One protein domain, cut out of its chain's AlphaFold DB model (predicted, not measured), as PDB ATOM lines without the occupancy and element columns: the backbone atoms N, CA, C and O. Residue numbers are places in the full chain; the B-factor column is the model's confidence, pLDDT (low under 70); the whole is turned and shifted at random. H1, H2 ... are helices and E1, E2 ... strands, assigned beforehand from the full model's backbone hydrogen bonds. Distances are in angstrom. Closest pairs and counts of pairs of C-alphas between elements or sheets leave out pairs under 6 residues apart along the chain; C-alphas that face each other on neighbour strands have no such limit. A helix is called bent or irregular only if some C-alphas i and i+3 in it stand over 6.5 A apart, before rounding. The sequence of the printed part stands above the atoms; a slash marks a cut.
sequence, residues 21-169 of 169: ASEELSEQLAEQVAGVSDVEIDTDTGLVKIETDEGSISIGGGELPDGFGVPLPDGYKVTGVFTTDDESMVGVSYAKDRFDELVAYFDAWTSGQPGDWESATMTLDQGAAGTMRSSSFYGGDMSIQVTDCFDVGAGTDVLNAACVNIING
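What this domain is: This is residues 21 to 169 of the 169 residues of an uncharacterized protein of Actinobacteria bacterium (UniProt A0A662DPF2). A wide, twisted wall of nine antiparallel strands runs through the domain, with helix H2 over one face along E8 and E7, and helix H1 over the opposite face at the far edge, along E1 and E2. The long link of residues 60 to 76 loops out on the same side of the sheet as H2. The printed part has 149 residues, with two named helices and nine named strands in the order H1 E1 E2 E3 E4 E5 H2 E6 E7 E8 E9, a mixed class of helices and strands. Across the sheet the order is E1 - E2 - E3 - E4 - E5 - E9 - E8 - E7 - E6. The whole is compact, with a radius of gyration of the C-alphas of 16.4 A and spans of 43 by 39 by 26 A.

How they stand to each other: H1, residues 21 to 32, is on the sheet at a height of 10.3 A, over E1, residues 36 to 42, and E2, residues 47 to 52. Its closest C-alpha pair with E1 is Ala 30 and Val 36, 7.4 A. E1 and E2 form a hairpin, with N 40 and O 49 within hydrogen-bond range at 2.8 A. E3, residues 55 to 59, E4, residues 77 to 84, and E5, residues 88 to 95, complete a meander, each strand the antiparallel neighbour of the one before; N 50 and O 57 are 2.8 A apart, N 58 and O 81 2.7 A, N 82 and O 89 2.8 A. H2, residues 96 to 111, is on the sheet at a height of 8.3 A, on the opposite face from H1. It is irregular: C-alphas 97 and 100 are 7.5 A apart. A second meander is E6, residues 118 to 125, E7, residues 131 to 139, E8, residues 142 to 149, and E9, residues 161 to 168; N 120 and O 136, N 144 and O 137, and N 163 and O 147 are each 2.8 A apart. E9 is also the antiparallel neighbour of E5, with N 90 and O 166 at 2.8 A. H2 runs along the strands, at 12 degrees to E8 on the local plane; their closest C-alphas, Val 103 and Val 146, are 6.4 A apart. Every O i to N i+4 pair in H1 is within hydrogen-bond range, and 10 of 12 in H2.

Where its parts are: H1 begins at C-alpha 21, (-0.203, 7.553, 0.353), and measures 16.0 A. H2 measures 24.1 A, E7 26.9 A, E6 24.0 A and E5 23.8 A. E9 ends at C-alpha 168, (22.877, 22.631, -14.853).

The domain as a whole: The C-alphas farthest apart, Glu 23 and Pro 114, are 47.0 A apart. The printed part has no cut; the links E3 to E4 and E8 to E9 are long. Mean pLDDT of the printed part is 79.9, with residues 21 to 49, 58 to 62 and 152 to 157 under 70.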
ATOM      1  N   ALA A  21      -1.548   6.985   0.372       43.84
ATOM      2  CA  ALA A  21      -0.203   7.553   0.353       43.84
ATOM      3  C   ALA A  21      -0.081   9.054   0.683       43.84
ATOM      4  O   ALA A  21       1.011   9.488   1.019       43.84
ATOM      5  N   SER A  22      -1.131   9.873   0.602       47.88
ATOM      6  CA  SER A  22      -0.976  11.338   0.691       47.88
ATOM      7  C   SER A  22      -0.644  11.865   2.096       47.88
ATOM      8  O   SER A  22       0.161  12.786   2.222       47.88
ATOM      9  N   GLU A  23      -1.221  11.289   3.157       44.62
ATOM     10  CA  GLU A  23      -0.957  11.727   4.541       44.62
ATOM     11  C   GLU A  23       0.409  11.219   5.048       44.62
ATOM     12  O   GLU A  23       1.181  11.997   5.602       44.62
ATOM     13  N   GLU A  24       0.777   9.964   4.753       49.03
ATOM     14  CA  GLU A  24       2.093   9.403   5.116       49.03
ATOM     15  C   GLU A  24       3.252   9.986   4.286       49.03
ATOM     16  O   GLU A  24       4.353  10.147   4.811       49.03
ATOM     17  N   LEU A  25       3.032  10.342   3.010       50.53
ATOM     18  CA  LEU A  25       4.038  11.048   2.203       50.53
ATOM     19  C   LEU A  25       4.302  12.452   2.747       50.53
ATOM     20  O   LEU A  25       5.454  12.869   2.797       50.53
ATOM     21  N   SER A  26       3.258  13.159   3.187       47.75
ATOM     22  CA  SER A  26       3.400  14.493   3.782       47.75
ATOM     23  C   SER A  26       4.203  14.442   5.083       47.75
ATOM     24  O   SER A  26       5.116  15.245   5.264       47.75
ATOM     25  N   GLU A  27       3.918  13.475   5.964       49.59
ATOM     26  CA  GLU A  27       4.673  13.297   7.211       49.59
ATOM     27  C   GLU A  27       6.125  12.859   6.954       49.59
ATOM     28  O   GLU A  27       7.038  13.432   7.541       49.59
ATOM     29  N   GLN A  28       6.384  11.929   6.027       49.78
ATOM     30  CA  GLN A  28       7.759  11.502   5.726       49.78
ATOM     31  C   GLN A  28       8.593  12.576   5.012       49.78
ATOM     32  O   GLN A  28       9.794  12.674   5.267       49.78
ATOM     33  N   LEU A  29       7.986  13.391   4.144       48.81
ATOM     34  CA  LEU A  29       8.659  14.524   3.501       48.81
ATOM     35  C   LEU A  29       8.944  15.647   4.507       48.81
ATOM     36  O   LEU A  29      10.041  16.204   4.501       48.81
ATOM     37  N   ALA A  30       8.003  15.929   5.413       50.72
ATOM     38  CA  ALA A  30       8.195  16.899   6.489       50.72
ATOM     39  C   ALA A  30       9.252  16.447   7.515       50.72
ATOM     40  O   ALA A  30      10.003  17.275   8.028       50.72
ATOM     41  N   GLU A  31       9.355  15.144   7.807       49.50
ATOM     42  CA  GLU A  31      10.368  14.604   8.725       49.50
ATOM     43  C   GLU A  31      11.771  14.497   8.102       49.50
ATOM     44  O   GLU A  31      12.766  14.571   8.828       49.50
ATOM     45  N   GLN A  32      11.888  14.342   6.778       46.31
ATOM     46  CA  GLN A  32      13.188  14.194   6.108       46.31
ATOM     47  C   GLN A  32      13.865  15.514   5.729       46.31
ATOM     48  O   GLN A  32      15.062  15.502   5.433       46.31
ATOM     49  N   VAL A  33      13.161  16.649   5.771       45.22
ATOM     50  CA  VAL A  33      13.713  17.924   5.299       45.22
ATOM     51  C   VAL A  33      13.607  19.000   6.380       45.22
ATOM     52  O   VAL A  33      12.607  19.698   6.536       45.22
ATOM     53  N   ALA A  34      14.692  19.173   7.135       41.16
ATOM     54  CA  ALA A  34      14.883  20.373   7.940       41.16
ATOM     55  C   ALA A  34      15.139  21.566   6.997       41.16
ATOM     56  O   ALA A  34      16.201  21.623   6.387       41.16
ATOM     57  N   GLY A  35      14.183  22.498   6.885       50.66
ATOM     58  CA  GLY A  35      14.308  23.701   6.039       50.66
ATOM     59  C   GLY A  35      13.209  23.907   4.989       50.66
ATOM     60  O   GLY A  35      13.366  24.744   4.108       50.66
ATOM     61  N   VAL A  36      12.109  23.152   5.056       52.75
ATOM     62  CA  VAL A  36      10.946  23.371   4.181       52.75
ATOM     63  C   VAL A  36      10.089  24.511   4.712       52.75
ATOM     64  O   VAL A  36       9.676  24.490   5.874       52.75
ATOM     65  N   SER A  37       9.817  25.489   3.854       56.22
ATOM     66  CA  SER A  37       9.002  26.661   4.169       56.22
ATOM     67  C   SER A  37       7.529  26.428   3.827       56.22
ATOM     68  O   SER A  37       6.668  26.897   4.569       56.22
ATOM     69  N   ASP A  38       7.242  25.691   2.746       61.94
ATOM     70  CA  ASP A  38       5.879  25.364   2.306       61.94
ATOM     71  C   ASP A  38       5.851  24.085   1.444       61.94
ATOM     72  O   ASP A  38       6.775  23.836   0.665       61.94
ATOM     73  N   VAL A  39       4.806  23.264   1.593       61.88
ATOM     74  CA  VAL A  39       4.569  22.060   0.776       61.88
ATOM     75  C   VAL A  39       3.160  22.127   0.206       61.88
ATOM     76  O   VAL A  39       2.184  22.124   0.957       61.88
ATOM     77  N   GLU A  40       3.053  22.111  -1.118       63.78
ATOM     78  CA  GLU A  40       1.792  22.029  -1.847       63.78
ATOM     79  C   GLU A  40       1.694  20.664  -2.532       63.78
ATOM     80  O   GLU A  40       2.580  20.261  -3.286       63.78
ATOM     81  N   ILE A  41       0.620  19.926  -2.253       61.84
ATOM     82  CA  ILE A  41       0.355  18.624  -2.870       61.84
ATOM     83  C   ILE A  41      -0.946  18.731  -3.646       61.84
ATOM     84  O   ILE A  41      -2.023  18.855  -3.061       61.84
ATOM     85  N   ASP A  42      -0.846  18.633  -4.964       59.25
ATOM     86  CA  ASP A  42      -1.995  18.492  -5.838       59.25
ATOM     87  C   ASP A  42      -2.331  16.998  -5.954       59.25
ATOM     88  O   ASP A  42      -1.690  16.217  -6.662       59.25
ATOM     89  N   THR A  43      -3.345  16.581  -5.201       54.81
ATOM     90  CA  THR A  43      -3.787  15.182  -5.132       54.81
ATOM     91  C   THR A  43      -4.486  14.689  -6.400       54.81
ATOM     92  O   THR A  43      -4.663  13.482  -6.555       54.81
ATOM     93  N   ASP A  44      -4.897  15.594  -7.292       52.03
ATOM     94  CA  ASP A  44      -5.565  15.253  -8.550       52.03
ATOM     95  C   ASP A  44      -4.548  14.926  -9.655       52.03
ATOM     96  O   ASP A  44      -4.781  14.050 -10.491       52.03
ATOM     97  N   THR A  45      -3.403  15.607  -9.642       55.94
ATOM     98  CA  THR A  45      -2.323  15.453 -10.628       55.94
ATOM     99  C   THR A  45      -1.131  14.651 -10.107       55.94
ATOM    100  O   THR A  45      -0.340  14.144 -10.903       55.94
ATOM    101  N   GLY A  46      -1.013  14.492  -8.786       59.19
ATOM    102  CA  GLY A  46       0.150  13.891  -8.134       59.19
ATOM    103  C   GLY A  46       1.373  14.812  -8.096       59.19
ATOM    104  O   GLY A  46       2.468  14.327  -7.807       59.19
ATOM    105  N   LEU A  47       1.202  16.105  -8.403       63.03
ATOM    106  CA  LEU A  47       2.250  17.118  -8.306       63.03
ATOM    107  C   LEU A  47       2.519  17.438  -6.831       63.03
ATOM    108  O   LEU A  47       1.607  17.757  -6.069       63.03
ATOM    109  N   VAL A  48       3.787  17.383  -6.439       66.81
ATOM    110  CA  VAL A  48       4.268  17.803  -5.121       66.81
ATOM    111  C   VAL A  48       5.235  18.954  -5.320       66.81
ATOM    112  O   VAL A  48       6.314  18.767  -5.876       66.81
ATOM    113  N   LYS A  49       4.865  20.141  -4.853       68.88
ATOM    114  CA  LYS A  49       5.714  21.322  -4.862       68.88
ATOM    115  C   LYS A  49       6.212  21.615  -3.450       68.88
ATOM    116  O   LYS A  49       5.451  21.568  -2.491       68.88
ATOM    117  N   ILE A  50       7.500  21.892  -3.318       72.81
ATOM    118  CA  ILE A  50       8.178  22.163  -2.052       72.81
ATOM    119  C   ILE A  50       8.977  23.446  -2.236       72.81
ATOM    120  O   ILE A  50       9.821  23.521  -3.123       72.81
ATOM    121  N   GLU A  51       8.733  24.442  -1.397       74.31
ATOM    122  CA  GLU A  51       9.535  25.665  -1.329       74.31
ATOM    123  C   GLU A  51      10.466  25.566  -0.112       74.31
ATOM    124  O   GLU A  51      10.034  25.244   1.002       74.31
ATOM    125  N   THR A  52      11.753  25.822  -0.319       74.25
ATOM    126  CA  THR A  52      12.784  25.867   0.722       74.25
ATOM    127  C   THR A  52      13.470  27.228   0.704       74.25
ATOM    128  O   THR A  52      13.372  27.983  -0.262       74.25
ATOM    129  N   ASP A  53      14.222  27.539   1.759       71.56
ATOM    130  CA  ASP A  53      15.031  28.766   1.803       71.56
ATOM    131  C   ASP A  53      16.117  28.816   0.700       71.56
ATOM    132  O   ASP A  53      16.687  29.877   0.451       71.56
ATOM    133  N   GLU A  54      16.416  27.679   0.059       70.25
ATOM    134  CA  GLU A  54      17.451  27.526  -0.973       70.25
ATOM    135  C   GLU A  54      16.876  27.418  -2.397       70.25
ATOM    136  O   GLU A  54      17.634  27.462  -3.365       70.25
ATOM    137  N   GLY A  55      15.557  27.266  -2.561       72.19
ATOM    138  CA  GLY A  55      14.935  27.111  -3.875       72.19
ATOM    139  C   GLY A  55      13.585  26.402  -3.849       72.19
ATOM    140  O   GLY A  55      12.945  26.258  -2.813       72.19
ATOM    141  N   SER A  56      13.149  25.927  -5.014       73.12
ATOM    142  CA  SER A  56      11.889  25.202  -5.181       73.12
ATOM    143  C   SER A  56      12.107  23.821  -5.805       73.12
ATOM    144  O   SER A  56      12.936  23.617  -6.693       73.12
ATOM    145  N   ILE A  57      11.338  22.847  -5.331       70.56
ATOM    146  CA  ILE A  57      11.284  21.472  -5.829       70.56
ATOM    147  C   ILE A  57       9.868  21.228  -6.339       70.56
ATOM    148  O   ILE A  57       8.900  21.583  -5.680       70.56
ATOM    149  N   SER A  58       9.721  20.612  -7.501       69.00
ATOM    150  CA  SER A  58       8.446  20.169  -8.066       69.00
ATOM    151  C   SER A  58       8.588  18.728  -8.552       69.00
ATOM    152  O   SER A  58       9.323  18.444  -9.491       69.00
ATOM    153  N   ILE A  59       7.904  17.789  -7.910       67.25
ATOM    154  CA  ILE A  59       7.969  16.355  -8.201       67.25
ATOM    155  C   ILE A  59       6.644  15.929  -8.837       67.25
ATOM    156  O   ILE A  59       5.587  16.151  -8.256       67.25
ATOM    157  N   GLY A  60       6.715  15.290 -10.009       60.62
ATOM    158  CA  GLY A  60       5.558  14.770 -10.743       60.62
ATOM    159  C   GLY A  60       4.870  15.790 -11.659       60.62
ATOM    160  O   GLY A  60       4.290  16.757 -11.195       60.62
ATOM    161  N   GLY A  61       4.881  15.547 -12.976       64.75
ATOM    162  CA  GLY A  61       3.902  16.125 -13.913       64.75
ATOM    163  C   GLY A  61       3.912  17.648 -14.115       64.75
ATOM    164  O   GLY A  61       2.912  18.179 -14.592       64.75
ATOM    165  N   GLY A  62       5.004  18.339 -13.773       69.62
ATOM    166  CA  GLY A  62       5.146  19.794 -13.917       69.62
ATOM    167  C   GLY A  62       5.526  20.284 -15.322       69.62
ATOM    168  O   GLY A  62       5.683  19.508 -16.265       69.62
ATOM    169  N   GLU A  63       5.701  21.597 -15.453       79.06
ATOM    170  CA  GLU A  63       6.239  22.245 -16.656       79.06
ATOM    171  C   GLU A  63       7.767  22.374 -16.564       79.06
ATOM    172  O   GLU A  63       8.342  22.363 -15.476       79.06
ATOM    173  N   LEU A  64       8.441  22.476 -17.712       83.94
ATOM    174  CA  LEU A  64       9.869  22.799 -17.724       83.94
ATOM    175  C   LEU A  64      10.081  24.223 -17.189       83.94
ATOM    176  O   LEU A  64       9.259  25.092 -17.484       83.94
ATOM    177  N   PRO A  65      11.181  24.488 -16.465       79.69
ATOM    178  CA  PRO A  65      11.477  25.835 -16.005       79.69
ATOM    179  C   PRO A  65      11.677  26.781 -17.197       79.69
ATOM    180  O   PRO A  65      12.222  26.399 -18.241       79.69
ATOM    181  N   ASP A  66      11.242  28.031 -17.038       75.94
ATOM    182  CA  ASP A  66      11.424  29.062 -18.057       75.94
ATOM    183  C   ASP A  66      12.908  29.211 -18.417       75.94
ATOM    184  O   ASP A  66      13.781  29.293 -17.556       75.94
ATOM    185  N   GLY A  67      13.206  29.263 -19.718       70.56
ATOM    186  CA  GLY A  67      14.580  29.424 -20.196       70.56
ATOM    187  C   GLY A  67      15.449  28.168 -20.094       70.56
ATOM    188  O   GLY A  67      16.665  28.282 -20.252       70.56
ATOM    189  N   PHE A  68      14.859  26.984 -19.883       81.44
ATOM    190  CA  PHE A  68      15.581  25.713 -19.944       81.44
ATOM    191  C   PHE A  68      16.368  25.578 -21.261       81.44
ATOM    192  O   PHE A  68      15.799  25.467 -22.348       81.44
ATOM    193  N   GLY A  69      17.698  25.644 -21.159       82.12
ATOM    194  CA  GLY A  69      18.593  25.822 -22.307       82.12
ATOM    195  C   GLY A  69      18.908  24.548 -23.093       82.12
ATOM    196  O   GLY A  69      19.506  24.630 -24.167       82.12
ATOM    197  N   VAL A  70      18.516  23.378 -22.582       90.12
ATOM    198  CA  VAL A  70      18.787  22.090 -23.229       90.12
ATOM    199  C   VAL A  70      17.551  21.638 -24.009       90.12
ATOM    200  O   VAL A  70      16.496  21.413 -23.416       90.12
ATOM    201  N   PRO A  71      17.636  21.482 -25.340       92.56
ATOM    202  CA  PRO A  71      16.491  21.071 -26.134       92.56
ATOM    203  C   PRO A  71      16.167  19.593 -25.885       92.56
ATOM    204  O   PRO A  71      17.032  18.729 -26.036       92.56
ATOM    205  N   LEU A  72      14.908  19.299 -25.567       93.56
ATOM    206  CA  LEU A  72      14.398  17.939 -25.391       93.56
ATOM    207  C   LEU A  72      13.649  17.471 -26.651       93.56
ATOM    208  O   LEU A  72      12.841  18.235 -27.180       93.56
ATOM    209  N   PRO A  73      13.870  16.233 -27.135       94.62
ATOM    210  CA  PRO A  73      13.029  15.636 -28.171       94.62
ATOM    211  C   PRO A  73      11.558  15.577 -27.749       94.62
ATOM    212  O   PRO A  73      11.258  15.360 -26.580       94.62
ATOM    213  N   ASP A  74      10.626  15.692 -28.697       94.00
ATOM    214  CA  ASP A  74       9.188  15.614 -28.401       94.00
ATOM    215  C   ASP A  74       8.785  14.285 -27.734       94.00
ATOM    216  O   ASP A  74       9.450  13.258 -27.887       94.00
ATOM    217  N   GLY A  75       7.632  14.275 -27.056       91.69
ATOM    218  CA  GLY A  75       7.024  13.057 -26.501       91.69
ATOM    219  C   GLY A  75       7.534  12.654 -25.116       91.69
ATOM    220  O   GLY A  75       7.404  11.487 -24.742       91.69
ATOM    221  N   TYR A  76       8.112  13.598 -24.375       92.38
ATOM    222  CA  TYR A  76       8.489  13.412 -22.981       92.38
ATOM    223  C   TYR A  76       7.322  13.656 -22.019       92.38
ATOM    224  O   TYR A  76       6.344  14.332 -22.343       92.38
ATOM    225  N   LYS A  77       7.462  13.138 -20.801       89.12
ATOM    226  CA  LYS A  77       6.684  13.535 -19.625       89.12
ATOM    227  C   LYS A  77       7.645  14.070 -18.575       89.12
ATOM    228  O   LYS A  77       8.662  13.434 -18.314       89.12
ATOM    229  N   VAL A  78       7.338  15.207 -17.963       88.31
ATOM    230  CA  VAL A  78       8.155  15.724 -16.858       88.31
ATOM    231  C   VAL A  78       7.953  14.837 -15.632       88.31
ATOM    232  O   VAL A  78       6.823  14.604 -15.201       88.31
ATOM    233  N   THR A  79       9.050  14.309 -15.092       84.06
ATOM    234  CA  THR A  79       9.043  13.469 -13.887       84.06
ATOM    235  C   THR A  79       9.420  14.263 -12.644       84.06
ATOM    236  O   THR A  79       8.919  13.964 -11.562       84.06
ATOM    237  N   GLY A  80      10.233  15.308 -12.791       83.81
ATOM    238  CA  GLY A  80      10.547  16.232 -11.711       83.81
ATOM    239  C   GLY A  80      11.370  17.419 -12.189       83.81
ATOM    240  O   GLY A  80      12.089  17.338 -13.181       83.81
ATOM    241  N   VAL A  81      11.256  18.521 -11.468       86.62
ATOM    242  CA  VAL A  81      12.035  19.740 -11.647       86.62
ATOM    243  C   VAL A  81      12.500  20.189 -10.272       86.62
ATOM    244  O   VAL A  81      11.730  20.222  -9.319       86.62
ATOM    245  N   PHE A  82      13.768  20.531 -10.160       81.88
ATOM    246  CA  PHE A  82      14.370  21.127  -8.982       81.88
ATOM    247  C   PHE A  82      15.122  22.370  -9.435       81.88
ATOM    248  O   PHE A  82      15.786  22.352 -10.473       81.88
ATOM    249  N   THR A  83      14.981  23.474  -8.720       81.88
ATOM    250  CA  THR A  83      15.633  24.732  -9.084       81.88
ATOM    251  C   THR A  83      15.978  25.509  -7.825       81.88
ATOM    252  O   THR A  83      15.106  25.796  -7.010       81.88
ATOM    253  N   THR A  84      17.247  25.861  -7.688       80.31
ATOM    254  CA  THR A  84      17.788  26.792  -6.696       80.31
ATOM    255  C   THR A  84      18.282  28.051  -7.401       80.31
ATOM    256  O   THR A  84      18.175  28.176  -8.622       80.31
ATOM    257  N   ASP A  85      18.824  28.996  -6.634       77.44
ATOM    258  CA  ASP A  85      19.452  30.196  -7.196       77.44
ATOM    259  C   ASP A  85      20.667  29.874  -8.087       77.44
ATOM    260  O   ASP A  85      20.963  30.630  -9.015       77.44
ATOM    261  N   ASP A  86      21.350  28.757  -7.817       79.69
ATOM    262  CA  ASP A  86      22.621  28.396  -8.454       79.69
ATOM    263  C   ASP A  86      22.514  27.166  -9.374       79.69
ATOM    264  O   ASP A  86      23.308  27.038 -10.297       79.69
ATOM    265  N   GLU A  87      21.553  26.261  -9.158       83.00
ATOM    266  CA  GLU A  87      21.466  24.982  -9.872       83.00
ATOM    267  C   GLU A  87      20.028  24.658 -10.294       83.00
ATOM    268  O   GLU A  87      19.051  24.961  -9.612       83.00
ATOM    269  N   SER A  88      19.881  23.976 -11.423       86.81
ATOM    270  CA  SER A  88      18.618  23.398 -11.865       86.81
ATOM    271  C   SER A  88      18.805  21.939 -12.258       86.81
ATOM    272  O   SER A  88      19.770  21.576 -12.929       86.81
ATOM    273  N   MET A  89      17.852  21.100 -11.869       88.38
ATOM    274  CA  MET A  89      17.756  19.713 -12.293       88.38
ATOM    275  C   MET A  89      16.377  19.459 -12.897       88.38
ATOM    276  O   MET A  89      15.350  19.741 -12.289       88.38
ATOM    277  N   VAL A  90      16.347  18.885 -14.092       91.38
ATOM    278  CA  VAL A  90      15.127  18.492 -14.794       91.38
ATOM    279  C   VAL A  90      15.199  17.006 -15.106       91.38
ATOM    280  O   VAL A  90      16.113  16.544 -15.785       91.38
ATOM    281  N   GLY A  91      14.210  16.263 -14.628       91.44
ATOM    282  CA  GLY A  91      13.954  14.875 -14.977       91.44
ATOM    283  C   GLY A  91      12.759  14.775 -15.918       91.44
ATOM    284  O   GLY A  91      11.683  15.318 -15.652       91.44
ATOM    285  N   VAL A  92      12.929  14.041 -17.014       92.38
ATOM    286  CA  VAL A  92      11.839  13.666 -17.915       92.38
ATOM    287  C   VAL A  92      11.891  12.177 -18.249       92.38
ATOM    288  O   VAL A  92      12.948  11.551 -18.194       92.38
ATOM    289  N   SER A  93      10.757  11.600 -18.634       92.81
ATOM    290  CA  SER A  93      10.651  10.217 -19.097       92.81
ATOM    291  C   SER A  93      10.086  10.120 -20.510       92.81
ATOM    292  O   SER A  93       9.273  10.931 -20.951       92.81
ATOM    293  N   TYR A  94      10.525   9.082 -21.213       94.12
ATOM    294  CA  TYR A  94      10.124   8.695 -22.557       94.12
ATOM    295  C   TYR A  94       9.740   7.213 -22.586       94.12
ATOM    296  O   TYR A  94      10.043   6.444 -21.667       94.12
ATOM    297  N   ALA A  95       9.124   6.789 -23.692       94.12
ATOM    298  CA  ALA A  95       8.941   5.372 -23.985       94.12
ATOM    299  C   ALA A  95      10.291   4.627 -23.975       94.12
ATOM    300  O   ALA A  95      11.300   5.136 -24.465       94.12
ATOM    301  N   LYS A  96      10.307   3.412 -23.408       92.38
ATOM    302  CA  LYS A  96      11.529   2.616 -23.193       92.38
ATOM    303  C   LYS A  96      12.369   2.405 -24.451       92.38
ATOM    304  O   LYS A  96      13.596   2.407 -24.395       92.38
ATOM    305  N   ASP A  97      11.709   2.167 -25.575       95.00
ATOM    306  CA  ASP A  97      12.336   1.856 -26.856       95.00
ATOM    307  C   ASP A  97      13.097   3.041 -27.466       95.00
ATOM    308  O   ASP A  97      13.866   2.852 -28.404       95.00
ATOM    309  N   ARG A  98      12.964   4.242 -26.890       96.88
ATOM    310  CA  ARG A  98      13.667   5.447 -27.342       96.88
ATOM    311  C   ARG A  98      15.048   5.650 -26.728       96.88
ATOM    312  O   ARG A  98      15.709   6.614 -27.090       96.88
ATOM    313  N   PHE A  99      15.517   4.773 -25.837       96.56
ATOM    314  CA  PHE A  99      16.827   4.936 -25.187       96.56
ATOM    315  C   PHE A  99      17.957   5.231 -26.190       96.56
ATOM    316  O   PHE A  99      18.661   6.226 -26.046       96.56
ATOM    317  N   ASP A 100      18.106   4.405 -27.230       97.62
ATOM    318  CA  ASP A 100      19.216   4.540 -28.184       97.62
ATOM    319  C   ASP A 100      19.075   5.801 -29.060       97.62
ATOM    320  O   ASP A 100      20.070   6.437 -29.407       97.62
ATOM    321  N   GLU A 101      17.836   6.208 -29.363       97.88
ATOM    322  CA  GLU A 101      17.534   7.471 -30.046       97.88
ATOM    323  C   GLU A 101      17.947   8.677 -29.190       97.88
ATOM    324  O   GLU A 101      18.594   9.594 -29.689       97.88
ATOM    325  N   LEU A 102      17.616   8.660 -27.895       98.12
ATOM    326  CA  LEU A 102      17.949   9.728 -26.950       98.12
ATOM    327  C   LEU A 102      19.461   9.861 -26.762       98.12
ATOM    328  O   LEU A 102      19.980  10.974 -26.778       98.12
ATOM    329  N   VAL A 103      20.179   8.739 -26.631       98.19
ATOM    330  CA  VAL A 103      21.646   8.746 -26.551       98.19
ATOM    331  C   VAL A 103      22.248   9.385 -27.800       98.19
ATOM    332  O   VAL A 103      23.067  10.290 -27.676       98.19
ATOM    333  N   ALA A 104      21.811   8.976 -28.995       98.12
ATOM    334  CA  ALA A 104      22.308   9.547 -30.247       98.12
ATOM    335  C   ALA A 104      21.967  11.040 -30.391       98.12
ATOM    336  O   ALA A 104      22.774  11.815 -30.903       98.12
ATOM    337  N   TYR A 105      20.782  11.449 -29.936       98.12
ATOM    338  CA  TYR A 105      20.365  12.845 -29.946       98.12
ATOM    339  C   TYR A 105      21.273  13.715 -29.069       98.12
ATOM    340  O   TYR A 105      21.779  14.734 -29.541       98.12
ATOM    341  N   PHE A 106      21.510  13.314 -27.814       97.75
ATOM    342  CA  PHE A 106      22.343  14.102 -26.908       97.75
ATOM    343  C   PHE A 106      23.815  14.074 -27.297       97.75
ATOM    344  O   PHE A 106      24.433  15.127 -27.255       97.75
ATOM    345  N   ASP A 107      24.340  12.947 -27.779       97.62
ATOM    346  CA  ASP A 107      25.704  12.865 -28.316       97.62
ATOM    347  C   ASP A 107      25.927  13.850 -29.477       97.62
ATOM    348  O   ASP A 107      26.910  14.596 -29.514       97.62
ATOM    349  N   ALA A 108      24.967  13.920 -30.406       97.25
ATOM    350  CA  ALA A 108      25.015  14.870 -31.512       97.25
ATOM    351  C   ALA A 108      24.883  16.325 -31.035       97.25
ATOM    352  O   ALA A 108      25.575  17.208 -31.548       97.25
ATOM    353  N   TRP A 109      24.003  16.585 -30.064       95.81
ATOM    354  CA  TRP A 109      23.801  17.924 -29.516       95.81
ATOM    355  C   TRP A 109      25.033  18.426 -28.755       95.81
ATOM    356  O   TRP A 109      25.488  19.534 -29.045       95.81
ATOM    357  N   THR A 110      25.606  17.621 -27.849       95.88
ATOM    358  CA  THR A 110      26.802  17.976 -27.063       95.88
ATOM    359  C   THR A 110      28.025  18.147 -27.950       95.88
ATOM    360  O   THR A 110      28.794  19.081 -27.752       95.88
ATOM    361  N   SER A 111      28.166  17.336 -29.002       94.56
ATOM    362  CA  SER A 111      29.230  17.503 -30.005       94.56
ATOM    363  C   SER A 111      29.157  18.839 -30.760       94.56
ATOM    364  O   SER A 111      30.154  19.288 -31.326       94.56
ATOM    365  N   GLY A 112      27.978  19.468 -30.810       92.88
ATOM    366  CA  GLY A 112      27.768  20.789 -31.403       92.88
ATOM    367  C   GLY A 112      27.909  21.952 -30.417       92.88
ATOM    368  O   GLY A 112      27.871  23.106 -30.853       92.88
ATOM    369  N   GLN A 113      28.046  21.679 -29.116       93.62
ATOM    370  CA  GLN A 113      28.179  22.710 -28.092       93.62
ATOM    371  C   GLN A 113      29.631  23.190 -27.951       93.62
ATOM    372  O   GLN A 113      30.572  22.434 -28.199       93.62
ATOM    373  N   PRO A 114      29.847  24.453 -27.543       89.88
ATOM    374  CA  PRO A 114      31.171  24.903 -27.139       89.88
ATOM    375  C   PRO A 114      31.628  24.184 -25.859       89.88
ATOM    376  O   PRO A 114      30.815  23.846 -24.999       89.88
ATOM    377  N   GLY A 115      32.944  24.026 -25.712       89.81
ATOM    378  CA  GLY A 115      33.569  23.401 -24.544       89.81
ATOM    379  C   GLY A 115      33.992  21.952 -24.778       89.81
ATOM    380  O   GLY A 115      33.714  21.366 -25.823       89.81
ATOM    381  N   ASP A 116      34.699  21.399 -23.794       92.81
ATOM    382  CA  ASP A 116      35.127  20.003 -23.801       92.81
ATOM    383  C   ASP A 116      34.025  19.153 -23.166       92.81
ATOM    384  O   ASP A 116      33.799  19.213 -21.956       92.81
ATOM    385  N   TRP A 117      33.318  18.396 -24.003       96.44
ATOM    386  CA  TRP A 117      32.302  17.449 -23.564       96.44
ATOM    387  C   TRP A 117      32.879  16.040 -23.480       96.44
ATOM    388  O   TRP A 117      33.528  15.559 -24.410       96.44
ATOM    389  N   GLU A 118      32.602  15.360 -22.375       96.56
ATOM    390  CA  GLU A 118      32.953  13.962 -22.155       96.56
ATOM    391  C   GLU A 118      31.690  13.108 -22.076       96.56
ATOM    392  O   GLU A 118      30.649  13.551 -21.591       96.56
ATOM    393  N   SER A 119      31.784  11.856 -22.520       96.06
ATOM    394  CA  SER A 119      30.682  10.897 -22.450       96.06
ATOM    395  C   SER A 119      31.109   9.615 -21.744       96.06
ATOM    396  O   SER A 119      32.209   9.110 -21.983       96.06
ATOM    397  N   ALA A 120      30.217   9.037 -20.947       95.44
ATOM    398  CA  ALA A 120      30.419   7.752 -20.294       95.44
ATOM    399  C   ALA A 120      29.184   6.867 -20.457       95.44
ATOM    400  O   ALA A 120      28.068   7.288 -20.178       95.44
ATOM    401  N   THR A 121      29.387   5.611 -20.846       95.06
ATOM    402  CA  THR A 121      28.313   4.616 -20.944       95.06
ATOM    403  C   THR A 121      28.537   3.499 -19.942       95.06
ATOM    404  O   THR A 121      29.653   2.991 -19.813       95.06
ATOM    405  N   MET A 122      27.472   3.055 -19.288       92.38
ATOM    406  CA  MET A 122      27.483   1.899 -18.406       92.38
ATOM    407  C   MET A 122      26.273   1.002 -18.650       92.38
ATOM    408  O   MET A 122      25.233   1.409 -19.168       92.38
ATOM    409  N   THR A 123      26.417  -0.261 -18.276       92.69
ATOM    410  CA  THR A 123      25.341  -1.245 -18.333       92.69
ATOM    411  C   THR A 123      25.406  -2.092 -17.075       92.69
ATOM    412  O   THR A 123      26.466  -2.623 -16.742       92.69
ATOM    413  N   LEU A 124      24.282  -2.195 -16.372       86.56
ATOM    414  CA  LEU A 124      24.131  -2.965 -15.149       86.56
ATOM    415  C   LEU A 124      23.058  -4.034 -15.350       86.56
ATOM    416  O   LEU A 124      21.947  -3.748 -15.795       86.56
ATOM    417  N   ASP A 125      23.385  -5.275 -15.010       86.69
ATOM    418  CA  ASP A 125      22.411  -6.362 -14.942       86.69
ATOM    419  C   ASP A 125      21.688  -6.301 -13.587       86.69
ATOM    420  O   ASP A 125      22.326  -6.437 -12.540       86.69
ATOM    421  N   GLN A 126      20.373  -6.066 -13.600       79.50
ATOM    422  CA  GLN A 126      19.535  -6.018 -12.395       79.50
ATOM    423  C   GLN A 126      18.744  -7.317 -12.171       79.50
ATOM    424  O   GLN A 126      17.723  -7.334 -11.478       79.50
ATOM    425  N   GLY A 127      19.185  -8.429 -12.764       83.19
ATOM    426  CA  GLY A 127      18.541  -9.727 -12.633       83.19
ATOM    427  C   GLY A 127      17.125  -9.712 -13.210       83.19
ATOM    428  O   GLY A 127      16.927  -9.497 -14.404       83.19
ATOM    429  N   ALA A 128      16.121  -9.949 -12.362       76.19
ATOM    430  CA  ALA A 128      14.723 -10.052 -12.793       76.19
ATOM    431  C   ALA A 128      14.148  -8.737 -13.359       76.19
ATOM    432  O   ALA A 128      13.253  -8.787 -14.199       76.19
ATOM    433  N   ALA A 129      14.682  -7.580 -12.948       73.31
ATOM    434  CA  ALA A 129      14.269  -6.270 -13.462       73.31
ATOM    435  C   ALA A 129      14.829  -5.968 -14.870       73.31
ATOM    436  O   ALA A 129      14.437  -4.983 -15.502       73.31
ATOM    437  N   GLY A 130      15.723  -6.828 -15.375       80.31
ATOM    438  CA  GLY A 130      16.367  -6.708 -16.675       80.31
ATOM    439  C   GLY A 130      17.673  -5.918 -16.639       80.31
ATOM    440  O   GLY A 130      18.261  -5.659 -15.589       80.31
ATOM    441  N   THR A 131      18.150  -5.545 -17.822       87.50
ATOM    442  CA  THR A 131      19.372  -4.758 -17.985       87.50
ATOM    443  C   THR A 131      19.051  -3.268 -17.920       87.50
ATOM    444  O   THR A 131      18.222  -2.778 -18.686       87.50
ATOM    445  N   MET A 132      19.731  -2.551 -17.029       88.44
ATOM    446  CA  MET A 132      19.727  -1.094 -16.967       88.44
ATOM    447  C   MET A 132      20.906  -0.559 -17.776       88.44
ATOM    448  O   MET A 132      22.061  -0.865 -17.478       88.44
ATOM    449  N   ARG A 133      20.631   0.249 -18.797       94.88
ATOM    450  CA  ARG A 133      21.657   1.009 -19.515       94.88
ATOM    451  C   ARG A 133      21.655   2.445 -19.024       94.88
ATOM    452  O   ARG A 133      20.599   2.979 -18.700       94.88
ATOM    453  N   SER A 134      22.826   3.066 -19.002       94.88
ATOM    454  CA  SER A 134      22.962   4.489 -18.718       94.88
ATOM    455  C   SER A 134      24.064   5.093 -19.583       94.88
ATOM    456  O   SER A 134      25.114   4.481 -19.778       94.88
ATOM    457  N   SER A 135      23.802   6.270 -20.135       97.44
ATOM    458  CA  SER A 135      24.745   7.089 -20.887       97.44
ATOM    459  C   SER A 135      24.720   8.487 -20.303       97.44
ATOM    460  O   SER A 135      23.656   9.095 -20.212       97.44
ATOM    461  N   SER A 136      25.881   8.998 -19.934       96.19
ATOM    462  CA  SER A 136      26.042  10.331 -19.380       96.19
ATOM    463  C   SER A 136      26.927  11.180 -20.280       96.19
ATOM    464  O   SER A 136      27.890  10.671 -20.852       96.19
ATOM    465  N   PHE A 137      26.626  12.468 -20.347       97.69
ATOM    466  CA  PHE A 137      27.381  13.499 -21.040       97.69
ATOM    467  C   PHE A 137      27.670  14.629 -20.052       97.69
ATOM    468  O   PHE A 137      26.769  15.042 -19.323       97.69
ATOM    469  N   TYR A 138      28.904  15.116 -20.016       94.69
ATOM    470  CA  TYR A 138      29.375  16.114 -19.058       94.69
ATOM    471  C   TYR A 138      30.119  17.222 -19.794       94.69
ATOM    472  O   TYR A 138      30.959  16.918 -20.638       94.69
ATOM    473  N   GLY A 139      29.849  18.482 -19.465       94.19
ATOM    474  CA  GLY A 139      30.545  19.624 -20.053       94.19
ATOM    475  C   GLY A 139      30.346  20.883 -19.220       94.19
ATOM    476  O   GLY A 139      29.216  21.319 -19.016       94.19
ATOM    477  N   GLY A 140      31.446  21.474 -18.740       90.94
ATOM    478  CA  GLY A 140      31.382  22.600 -17.801       90.94
ATOM    479  C   GLY A 140      30.589  22.231 -16.544       90.94
ATOM    480  O   GLY A 140      30.862  21.200 -15.932       90.94
ATOM    481  N   ASP A 141      29.590  23.047 -16.218       90.31
ATOM    482  CA  ASP A 141      28.685  22.858 -15.076       90.31
ATOM    483  C   ASP A 141      27.380  22.122 -15.464       90.31
ATOM    484  O   ASP A 141      26.432  22.028 -14.683       90.31
ATOM    485  N   MET A 142      27.329  21.553 -16.675       92.25
ATOM    486  CA  MET A 142      26.179  20.813 -17.186       92.25
ATOM    487  C   MET A 142      26.450  19.308 -17.251       92.25
ATOM    488  O   MET A 142      27.509  18.848 -17.692       92.25
ATOM    489  N   SER A 143      25.446  18.518 -16.876       94.44
ATOM    490  CA  SER A 143      25.423  17.077 -17.112       94.44
ATOM    491  C   SER A 143      24.070  16.606 -17.630       94.44
ATOM    492  O   SER A 143      23.019  17.102 -17.229       94.44
ATOM    493  N   ILE A 144      24.099  15.636 -18.539       96.88
ATOM    494  CA  ILE A 144      22.920  15.002 -19.127       96.88
ATOM    495  C   ILE A 144      23.079  13.501 -18.960       96.88
ATOM    496  O   ILE A 144      24.082  12.936 -19.380       96.88
ATOM    497  N   GLN A 145      22.087  12.836 -18.388       96.69
ATOM    498  CA  GLN A 145      22.067  11.390 -18.226       96.69
ATOM    499  C   GLN A 145      20.820  10.803 -18.872       96.69
ATOM    500  O   GLN A 145      19.707  11.131 -18.480       96.69
ATOM    501  N   VAL A 146      21.015   9.868 -19.795       97.50
ATOM    502  CA  VAL A 146      19.978   8.997 -20.350       97.50
ATOM    503  C   VAL A 146      20.088   7.638 -19.669       97.50
ATOM    504  O   VAL A 146      21.129   6.996 -19.758       97.50
ATOM    505  N   THR A 147      19.039   7.167 -19.001       95.50
ATOM    506  CA  THR A 147      19.038   5.874 -18.299       95.50
ATOM    507  C   THR A 147      17.763   5.085 -18.566       95.50
ATOM    508  O   THR A 147      16.677   5.653 -18.640       95.50
ATOM    509  N   ASP A 148      17.857   3.760 -18.664       91.44
ATOM    510  CA  ASP A 148      16.682   2.909 -18.471       91.44
ATOM    511  C   ASP A 148      16.158   3.126 -17.038       91.44
ATOM    512  O   ASP A 148      16.938   3.147 -16.081       91.44
ATOM    513  N   CYS A 149      14.846   3.298 -16.884       86.12
ATOM    514  CA  CYS A 149      14.210   3.603 -15.602       86.12
ATOM    515  C   CYS A 149      12.816   2.965 -15.477       86.12
ATOM    516  O   CYS A 149      12.296   2.346 -16.413       86.12
ATOM    517  N   PHE A 150      12.225   3.118 -14.293       81.12
ATOM    518  CA  PHE A 150      10.829   2.791 -14.021       81.12
ATOM    519  C   PHE A 150       9.963   4.037 -14.244       81.12
ATOM    520  O   PHE A 150      10.302   5.120 -13.772       81.12
ATOM    521  N   ASP A 151       8.840   3.884 -14.937       74.25
ATOM    522  CA  ASP A 151       7.782   4.885 -14.984       74.25
ATOM    523  C   ASP A 151       7.080   4.907 -13.621       74.25
ATOM    524  O   ASP A 151       6.435   3.933 -13.216       74.25
ATOM    525  N   VAL A 152       7.222   6.031 -12.919       60.22
ATOM    526  CA  VAL A 152       6.760   6.249 -11.540       60.22
ATOM    527  C   VAL A 152       5.234   6.132 -11.382       60.22
ATOM    528  O   VAL A 152       4.747   6.056 -10.260       60.22
ATOM    529  N   GLY A 153       4.469   6.041 -12.478       58.00
ATOM    530  CA  GLY A 153       3.018   5.808 -12.461       58.00
ATOM    531  C   GLY A 153       2.561   4.386 -12.817       58.00
ATOM    532  O   GLY A 153       1.366   4.104 -12.758       58.00
ATOM    533  N   ALA A 154       3.463   3.487 -13.221       59.41
ATOM    534  CA  ALA A 154       3.071   2.210 -13.826       59.41
ATOM    535  C   ALA A 154       2.918   1.044 -12.832       59.41
ATOM    536  O   ALA A 154       2.326   0.022 -13.183       59.41
ATOM    537  N   GLY A 155       3.448   1.169 -11.608       58.56
ATOM    538  CA  GLY A 155       3.384   0.112 -10.588       58.56
ATOM    539  C   GLY A 155       4.087  -1.188 -11.001       58.56
ATOM    540  O   GLY A 155       3.626  -2.272 -10.644       58.56
ATOM    541  N   THR A 156       5.155  -1.100 -11.803       63.12
ATOM    542  CA  THR A 156       5.858  -2.266 -12.355       63.12
ATOM    543  C   THR A 156       7.252  -2.445 -11.767       63.12
ATOM    544  O   THR A 156       8.020  -1.488 -11.722       63.12
ATOM    545  N   ASP A 157       7.635  -3.693 -11.495       66.56
ATOM    546  CA  ASP A 157       8.996  -4.071 -11.072       66.56
ATOM    547  C   ASP A 157       9.979  -4.260 -12.248       66.56
ATOM    548  O   ASP A 157      11.084  -4.780 -12.079       66.56
ATOM    549  N   VAL A 158       9.588  -3.869 -13.465       72.75
ATOM    550  CA  VAL A 158      10.426  -3.954 -14.671       72.75
ATOM    551  C   VAL A 158      10.709  -2.569 -15.230       72.75
ATOM    552  O   VAL A 158       9.834  -1.706 -15.247       72.75
ATOM    553  N   LEU A 159      11.929  -2.372 -15.732       79.12
ATOM    554  CA  LEU A 159      12.317  -1.139 -16.415       79.12
ATOM    555  C   LEU A 159      11.449  -0.961 -17.664       79.12
ATOM    556  O   LEU A 159      11.575  -1.739 -18.613       79.12
ATOM    557  N   ASN A 160      10.603   0.062 -17.687       85.56
ATOM    558  CA  ASN A 160       9.576   0.287 -18.708       85.56
ATOM    559  C   ASN A 160       9.619   1.698 -19.325       85.56
ATOM    560  O   ASN A 160       8.770   2.017 -20.156       85.56
ATOM    561  N   ALA A 161      10.625   2.505 -18.983       90.44
ATOM    562  CA  ALA A 161      10.840   3.835 -19.541       90.44
ATOM    563  C   ALA A 161      12.328   4.110 -19.810       90.44
ATOM    564  O   ALA A 161      13.213   3.392 -19.335       90.44
ATOM    565  N   ALA A 162      12.584   5.160 -20.588       94.56
ATOM    566  CA  ALA A 162      13.891   5.790 -20.712       94.56
ATOM    567  C   ALA A 162      13.802   7.187 -20.089       94.56
ATOM    568  O   ALA A 162      12.987   8.002 -20.514       94.56
ATOM    569  N   CYS A 163      14.602   7.452 -19.065       93.88
ATOM    570  CA  CYS A 163      14.621   8.724 -18.360       93.88
ATOM    571  C   CYS A 163      15.803   9.561 -18.817       93.88
ATOM    572  O   CYS A 163      16.889   9.035 -19.059       93.88
ATOM    573  N   VAL A 164      15.584  10.867 -18.895       96.00
ATOM    574  CA  VAL A 164      16.621  11.859 -19.132       96.00
ATOM    575  C   VAL A 164      16.653  12.788 -17.931       96.00
ATOM    576  O   VAL A 164      15.650  13.429 -17.629       96.00
ATOM    577  N   ASN A 165      17.794  12.848 -17.256       93.38
ATOM    578  CA  ASN A 165      18.055  13.783 -16.170       93.38
ATOM    579  C   ASN A 165      19.092  14.795 -16.643       93.38
ATOM    580  O   ASN A 165      20.145  14.407 -17.147       93.38
ATOM    581  N   ILE A 166      18.793  16.076 -16.493       94.94
ATOM    582  CA  ILE A 166      19.660  17.177 -16.894       94.94
ATOM    583  C   ILE A 166      19.915  18.009 -15.654       94.94
ATOM    584  O   ILE A 166      18.960  18.438 -15.017       94.94
ATOM    585  N   ILE A 167      21.182  18.215 -15.318       90.38
ATOM    586  CA  ILE A 167      21.615  19.081 -14.223       90.38
ATOM    587  C   ILE A 167      22.439  20.206 -14.837       90.38
ATOM    588  O   ILE A 167      23.288  19.948 -15.692       90.38
ATOM    589  N   ASN A 168      22.172  21.435 -14.421       87.44
ATOM    590  CA  ASN A 168      22.877  22.631 -14.853       87.44
ATOM    591  C   ASN A 168      23.113  23.533 -13.642       87.44
ATOM    592  O   ASN A 168      22.127  23.997 -13.064       87.44
ATOM    593  N   GLY A 169      24.379  23.753 -13.287       76.12
ATOM    594  CA  GLY A 169      24.813  24.639 -12.200       76.12
ATOM    595  C   GLY A 169      25.806  25.705 -12.640       76.12
ATOM    596  O   GLY A 169      25.893  25.963 -13.864       76.12
TER     597      GLY A 169